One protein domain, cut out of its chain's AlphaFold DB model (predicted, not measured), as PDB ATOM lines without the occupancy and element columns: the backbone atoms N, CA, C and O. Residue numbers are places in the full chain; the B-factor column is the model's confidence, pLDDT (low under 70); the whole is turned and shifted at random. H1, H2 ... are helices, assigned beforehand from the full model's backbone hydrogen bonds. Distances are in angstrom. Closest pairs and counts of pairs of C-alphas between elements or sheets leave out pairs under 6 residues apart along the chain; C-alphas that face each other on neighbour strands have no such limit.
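Overview. This is residues 20 to 69 of the 77 residues of an uncharacterized protein of Stenotrophomonas sp (UniProt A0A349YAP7). Two helices, H1 and H2, lie side by side as a helical hairpin, running opposite ways, and a long loop, residues 32 to 57, joins them. The loop swings out first around Gly 37 and Gly 38, on the side of H1 away from H2, and then reaches out past the joined ends of the helices around Asp 49 before it folds back to H2. The printed part has 50 residues with two named helices, H1 then H2, and no named strand; the class is all helix, though under half of the residues, 22 of the 50, are in named elements. The whole is compact, with a radius of gyration of the C-alphas of 11.0 A, and the C-alphas span 30 by 27 by 16 A.

Arrangement. H1, residues 20 to 31, and H2, residues 58 to 67, touch, with 14 pairs of C-alphas within 8 A. Their closest C-alphas are those of Leu 28 and Glu 60, 5.3 A apart. Their centres are 9.4 A apart. Their lines stand at a shallow tilt of 8 degrees, and they run opposite ways. In H1 and H2 every O i to N i+4 pair is within hydrogen-bond range.

Along the chain. H1, Thr 20 to Asp 31, measures 16.5 A from first to last C-alpha, and C-alpha 20 is at (20.126, -31.594, -18.245). In the loop, C-alpha 49 is at (-2.561, -14.731, -26.531). H2, Asp 58 to Phe 67, measures 14.4 A, and C-alpha 67 is at (20.503, -31.238, -24.909).

Size, cuts and confidence. The two C-alphas farthest apart are those of Asp 49 and Glu 69, at 31.3 A, while the first and last printed C-alphas, of Thr 20 and Glu 69, are 12.6 A apart. The link from H1 to H2 is long, with 26 residues. The printed part has no cut. The mean pLDDT of the printed part is 93.5, and no printed residue is under 70.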
ATOM      1  N   THR A  20      20.486 -31.031 -16.937       95.94
ATOM      2  CA  THR A  20      20.126 -31.594 -18.245       95.94
ATOM      3  C   THR A  20      18.955 -32.562 -18.116       95.94
ATOM      4  O   THR A  20      17.921 -32.341 -18.738       95.94
ATOM      5  N   ASP A  21      19.059 -33.563 -17.241       95.56
ATOM      6  CA  ASP A  21      18.024 -34.581 -17.053       95.56
ATOM      7  C   ASP A  21      16.702 -33.969 -16.579       95.56
ATOM      8  O   ASP A  21      15.632 -34.303 -17.094       95.56
ATOM      9  N   THR A  22      16.760 -33.042 -15.617       95.94
ATOM     10  CA  THR A  22      15.559 -32.410 -15.052       95.94
ATOM     11  C   THR A  22      14.845 -31.545 -16.086       95.94
ATOM     12  O   THR A  22      13.626 -31.647 -16.231       95.94
ATOM     13  N   LEU A  23      15.578 -30.694 -16.811       96.62
ATOM     14  CA  LEU A  23      14.981 -29.804 -17.807       96.62
ATOM     15  C   LEU A  23      14.498 -30.578 -19.036       96.62
ATOM     16  O   LEU A  23      13.399 -30.313 -19.513       96.62
ATOM     17  N   TYR A  24      15.268 -31.559 -19.509       96.25
ATOM     18  CA  TYR A  24      14.861 -32.414 -20.622       96.25
ATOM     19  C   TYR A  24      13.583 -33.191 -20.284       96.25
ATOM     20  O   TYR A  24      12.601 -33.124 -21.022       96.25
ATOM     21  N   THR A  25      13.539 -33.837 -19.114       95.38
ATOM     22  CA  THR A  25      12.354 -34.580 -18.658       95.38
ATOM     23  C   THR A  25      11.142 -33.668 -18.481       95.38
ATOM     24  O   THR A  25      10.026 -34.066 -18.814       95.38
ATOM     25  N   LEU A  26      11.335 -32.438 -17.991       95.75
ATOM     26  CA  LEU A  26      10.255 -31.456 -17.882       95.75
ATOM     27  C   LEU A  26       9.653 -31.134 -19.256       95.75
ATOM     28  O   LEU A  26       8.433 -31.143 -19.392       95.75
ATOM     29  N   LEU A  27      10.486 -30.880 -20.268       95.56
ATOM     30  CA  LEU A  27      10.022 -30.573 -21.624       95.56
ATOM     31  C   LEU A  27       9.303 -31.765 -22.266       95.56
ATOM     32  O   LEU A  27       8.210 -31.587 -22.794       95.56
ATOM     33  N   LEU A  28       9.843 -32.980 -22.136       95.31
ATOM     34  CA  LEU A  28       9.163 -34.201 -22.594       95.31
ATOM     35  C   LEU A  28       7.831 -34.405 -21.873       95.31
ATOM     36  O   LEU A  28       6.847 -34.828 -22.469       95.31
ATOM     37  N   GLY A  29       7.786 -34.101 -20.580       95.06
ATOM     38  CA  GLY A  29       6.567 -34.203 -19.801       95.06
ATOM     39  C   GLY A  29       5.488 -33.217 -20.244       95.06
ATOM     40  O   GLY A  29       4.312 -33.572 -20.252       95.06
ATOM     41  N   LEU A  30       5.875 -32.006 -20.656       94.38
ATOM     42  CA  LEU A  30       4.962 -31.023 -21.244       94.38
ATOM     43  C   LEU A  30       4.504 -31.424 -22.652       94.38
ATOM     44  O   LEU A  30       3.349 -31.196 -22.990       94.38
ATOM     45  N   ASP A  31       5.364 -32.063 -23.445       93.88
ATOM     46  CA  ASP A  31       4.997 -32.626 -24.755       93.88
ATOM     47  C   ASP A  31       4.076 -33.858 -24.630       93.88
ATOM     48  O   ASP A  31       3.374 -34.260 -25.557       93.88
ATOM     49  N   GLY A  32       4.035 -34.447 -23.434       92.81
ATOM     50  CA  GLY A  32       3.307 -35.673 -23.146       92.81
ATOM     51  C   GLY A  32       4.070 -36.943 -23.496       92.81
ATOM     52  O   GLY A  32       3.460 -38.008 -23.484       92.81
ATOM     53  N   SER A  33       5.380 -36.853 -23.737       93.25
ATOM     54  CA  SER A  33       6.315 -37.967 -23.962       93.25
ATOM     55  C   SER A  33       6.965 -38.496 -22.675       93.25
ATOM     56  O   SER A  33       7.652 -39.515 -22.699       93.25
ATOM     57  N   ALA A  34       6.729 -37.851 -21.526       94.19
ATOM     58  CA  ALA A  34       7.124 -38.343 -20.203       94.19
ATOM     59  C   ALA A  34       6.053 -38.064 -19.134       94.19
ATOM     60  O   ALA A  34       5.140 -37.259 -19.317       94.19
ATOM     61  N   ALA A  35       6.156 -38.734 -17.985       93.56
ATOM     62  CA  ALA A  35       5.298 -38.450 -16.840       93.56
ATOM     63  C   ALA A  35       5.773 -37.199 -16.087       93.56
ATOM     64  O   ALA A  35       6.924 -37.121 -15.657       93.56
ATOM     65  N   LEU A  36       4.863 -36.252 -15.853       89.62
ATOM     66  CA  LEU A  36       5.063 -35.174 -14.882       89.62
ATOM     67  C   LEU A  36       4.440 -35.597 -13.551       89.62
ATOM     68  O   LEU A  36       3.249 -35.405 -13.305       89.62
ATOM     69  N   GLY A  37       5.256 -36.213 -12.696       85.56
ATOM     70  CA  GLY A  37       4.801 -36.814 -11.446       85.56
ATOM     71  C   GLY A  37       4.400 -38.277 -11.636       85.56
ATOM     72  O   GLY A  37       5.256 -39.109 -11.909       85.56
ATOM     73  N   GLY A  38       3.121 -38.601 -11.420       88.12
ATOM     74  CA  GLY A  38       2.645 -39.992 -11.376       88.12
ATOM     75  C   GLY A  38       2.227 -40.584 -12.723       88.12
ATOM     76  O   GLY A  38       2.535 -41.741 -12.991       88.12
ATOM     77  N   ASP A  39       1.559 -39.793 -13.568       91.56
ATOM     78  CA  ASP A  39       0.987 -40.258 -14.835       91.56
ATOM     79  C   ASP A  39       1.492 -39.413 -16.009       91.56
ATOM     80  O   ASP A  39       1.632 -38.191 -15.906       91.56
ATOM     81  N   GLN A  40       1.691 -40.057 -17.156       93.06
ATOM     82  CA  GLN A  40       1.933 -39.383 -18.430       93.06
ATOM     83  C   GLN A  40       0.614 -38.874 -19.010       93.06
ATOM     84  O   GLN A  40      -0.376 -39.606 -19.094       93.06
ATOM     85  N   ARG A  41       0.591 -37.594 -19.384       90.88
ATOM     86  CA  ARG A  41      -0.566 -36.917 -19.974       90.88
ATOM     87  C   ARG A  41      -0.091 -36.000 -21.081       90.88
ATOM     88  O   ARG A  41       0.985 -35.431 -20.973       90.88
ATOM     89  N   HIS A  42      -0.923 -35.831 -22.096       89.19
ATOM     90  CA  HIS A  42      -0.670 -34.851 -23.138       89.19
ATOM     91  C   HIS A  42      -1.124 -33.461 -22.673       89.19
ATOM     92  O   HIS A  42      -2.224 -33.326 -22.125       89.19
ATOM     93  N   TYR A  43      -0.290 -32.441 -22.887       91.06
ATOM     94  CA  TYR A  43      -0.607 -31.052 -22.566       91.06
ATOM     95  C   TYR A  43      -0.581 -30.200 -23.830       91.06
ATOM     96  O   TYR A  43       0.279 -30.349 -24.689       91.06
ATOM     97  N   THR A  44      -1.517 -29.259 -23.925       93.75
ATOM     98  CA  THR A  44      -1.475 -28.215 -24.951       93.75
ATOM     99  C   THR A  44      -0.854 -26.964 -24.345       93.75
ATOM    100  O   THR A  44      -1.405 -26.390 -23.405       93.75
ATOM    101  N   LEU A  45       0.290 -26.549 -24.882       92.88
ATOM    102  CA  LEU A  45       0.990 -25.335 -24.472       92.88
ATOM    103  C   LEU A  45       0.461 -24.141 -25.261       92.88
ATOM    104  O   LEU A  45       0.514 -24.139 -26.492       92.88
ATOM    105  N   LEU A  46      -0.028 -23.138 -24.542       95.94
ATOM    106  CA  LEU A  46      -0.530 -21.890 -25.104       95.94
ATOM    107  C   LEU A  46       0.338 -20.725 -24.625       95.94
ATOM    108  O   LEU A  46       0.773 -20.723 -23.471       95.94
ATOM    109  N   ASP A  47       0.582 -19.753 -25.496       95.69
ATOM    110  CA  ASP A  47       1.146 -18.464 -25.099       95.69
ATOM    111  C   ASP A  47       0.091 -17.568 -24.424       95.69
ATOM    112  O   ASP A  47      -1.057 -17.968 -24.203       95.69
ATOM    113  N   GLU A  48       0.486 -16.345 -24.069       97.25
ATOM    114  CA  GLU A  48      -0.392 -15.382 -23.393       97.25
ATOM    115  C   GLU A  48      -1.596 -14.949 -24.250       97.25
ATOM    116  O   GLU A  48      -2.631 -14.569 -23.697       97.25
ATOM    117  N   ASP A  49      -1.498 -15.063 -25.578       97.50
ATOM    118  CA  ASP A  49      -2.561 -14.731 -26.531       97.50
ATOM    119  C   ASP A  49      -3.468 -15.939 -26.847       97.50
ATOM    120  O   ASP A  49      -4.462 -15.816 -27.569       97.50
ATOM    121  N   GLY A  50      -3.159 -17.117 -26.295       96.44
ATOM    122  CA  GLY A  50      -3.892 -18.360 -26.528       96.44
ATOM    123  C   GLY A  50      -3.472 -19.108 -27.797       96.44
ATOM    124  O   GLY A  50      -4.193 -20.010 -28.231       96.44
ATOM    125  N   SER A  51      -2.333 -18.762 -28.401       97.00
ATOM    126  CA  SER A  51      -1.780 -19.478 -29.555       97.00
ATOM    127  C   SER A  51      -0.995 -20.708 -29.110       97.00
ATOM    128  O   SER A  51      -0.280 -20.678 -28.112       97.00
ATOM    129  N   VAL A  52      -1.100 -21.800 -29.869       95.81
ATOM    130  CA  VAL A  52      -0.363 -23.040 -29.584       95.81
ATOM    131  C   VAL A  52       1.131 -22.844 -29.849       95.81
ATOM    132  O   VAL A  52       1.517 -22.513 -30.968       95.81
ATOM    133  N   ILE A  53       1.960 -23.086 -28.829       93.50
ATOM    134  CA  ILE A  53       3.421 -22.899 -28.881       93.50
ATOM    135  C   ILE A  53       4.104 -24.013 -29.687       93.50
ATOM    136  O   ILE A  53       5.054 -23.753 -30.421       93.50
ATOM    137  N   ALA A  54       3.631 -25.249 -29.543       91.25
ATOM    138  CA  ALA A  54       4.223 -26.441 -30.143       91.25
ATOM    139  C   ALA A  54       3.140 -27.502 -30.379       91.25
ATOM    140  O   ALA A  54       2.193 -27.604 -29.591       91.25
ATOM    141  N   LYS A  55       3.254 -28.272 -31.465       91.31
ATOM    142  CA  LYS A  55       2.423 -29.467 -31.670       91.31
ATOM    143  C   LYS A  55       3.052 -30.657 -30.950       91.31
ATOM    144  O   LYS A  55       4.217 -30.612 -30.577       91.31
ATOM    145  N   GLU A  56       2.271 -31.722 -30.797       86.81
ATOM    146  CA  GLU A  56       2.750 -33.003 -30.270       86.81
ATOM    147  C   GLU A  56       4.035 -33.451 -30.984       86.81
ATOM    148  O   GLU A  56       4.064 -33.532 -32.216       86.81
ATOM    149  N   GLY A  57       5.091 -33.716 -30.212       90.56
ATOM    150  CA  GLY A  57       6.403 -34.142 -30.698       90.56
ATOM    151  C   GLY A  57       7.366 -32.999 -31.027       90.56
ATOM    152  O   GLY A  57       8.579 -33.216 -31.049       90.56
ATOM    153  N   ASP A  58       6.877 -31.775 -31.270       94.38
ATOM    154  CA  ASP A  58       7.741 -30.644 -31.634       94.38
ATOM    155  C   ASP A  58       8.653 -30.258 -30.460       94.38
ATOM    156  O   ASP A  58       9.829 -29.933 -30.657       94.38
ATOM    157  N   LEU A  59       8.126 -30.301 -29.230       94.25
ATOM    158  CA  LEU A  59       8.883 -29.902 -28.047       94.25
ATOM    159  C   LEU A  59       9.919 -30.959 -27.653       94.25
ATOM    160  O   LEU A  59      11.039 -30.594 -27.292       94.25
ATOM    161  N   GLU A  60       9.590 -32.249 -27.770       94.12
ATOM    162  CA  GLU A  60      10.554 -33.342 -27.594       94.12
ATOM    163  C   GLU A  60      11.711 -33.219 -28.595       94.12
ATOM    164  O   GLU A  60      12.879 -33.241 -28.199       94.12
ATOM    165  N   ALA A  61      11.402 -33.022 -29.881       94.44
ATOM    166  CA  ALA A  61      12.416 -32.886 -30.923       94.44
ATOM    167  C   ALA A  61      13.341 -31.684 -30.670       94.44
ATOM    168  O   ALA A  61      14.565 -31.806 -30.762       94.44
ATOM    169  N   ALA A  62      12.771 -30.532 -30.296       94.25
ATOM    170  CA  ALA A  62      13.545 -29.345 -29.947       94.25
ATOM    171  C   ALA A  62      14.423 -29.566 -28.704       94.25
ATOM    172  O   ALA A  62      15.576 -29.130 -28.679       94.25
ATOM    173  N   ALA A  63      13.910 -30.264 -27.687       94.81
ATOM    174  CA  ALA A  63      14.666 -30.597 -26.484       94.81
ATOM    175  C   ALA A  63      15.844 -31.529 -26.807       94.81
ATOM    176  O   ALA A  63      16.964 -31.277 -26.365       94.81
ATOM    177  N   TYR A  64      15.631 -32.558 -27.631       94.50
ATOM    178  CA  TYR A  64      16.691 -33.484 -28.034       94.50
ATOM    179  C   TYR A  64      17.801 -32.763 -28.808       94.50
ATOM    180  O   TYR A  64      18.985 -32.893 -28.481       94.50
ATOM    181  N   ALA A  65      17.416 -31.914 -29.764       94.38
ATOM    182  CA  ALA A  65      18.346 -31.093 -30.533       94.38
ATOM    183  C   ALA A  65      19.098 -30.049 -29.684       94.38
ATOM    184  O   ALA A  65      20.120 -29.523 -30.115       94.38
ATOM    185  N   TRP A  66      18.597 -29.697 -28.496       93.50
ATOM    186  CA  TRP A  66      19.273 -28.770 -27.585       93.50
ATOM    187  C   TRP A  66      20.221 -29.477 -26.612       93.50
ATOM    188  O   TRP A  66      21.342 -29.012 -26.404       93.50
ATOM    189  N   PHE A  67      19.774 -30.573 -25.994       93.06
ATOM    190  CA  PHE A  67      20.503 -31.238 -24.909       93.06
ATOM    191  C   PHE A  67      21.439 -32.359 -25.379       93.06
ATOM    192  O   PHE A  67      22.387 -32.690 -24.666       93.06
ATOM    193  N   HIS A  68      21.203 -32.948 -26.556       90.12
ATOM    194  CA  HIS A  68      21.931 -34.140 -27.011       90.12
ATOM    195  C   HIS A  68      22.632 -33.957 -28.353       90.12
ATOM    196  O   HIS A  68      23.731 -34.479 -28.552       90.12
ATOM    197  N   GLU A  69      22.041 -33.189 -29.264       88.62
ATOM    198  CA  GLU A  69      22.711 -32.802 -30.497       88.62
ATOM    199  C   GLU A  69      23.445 -31.482 -30.246       88.62
ATOM    200  O   GLU A  69      22.836 -30.464 -29.943       88.62
TER     201      GLU A  69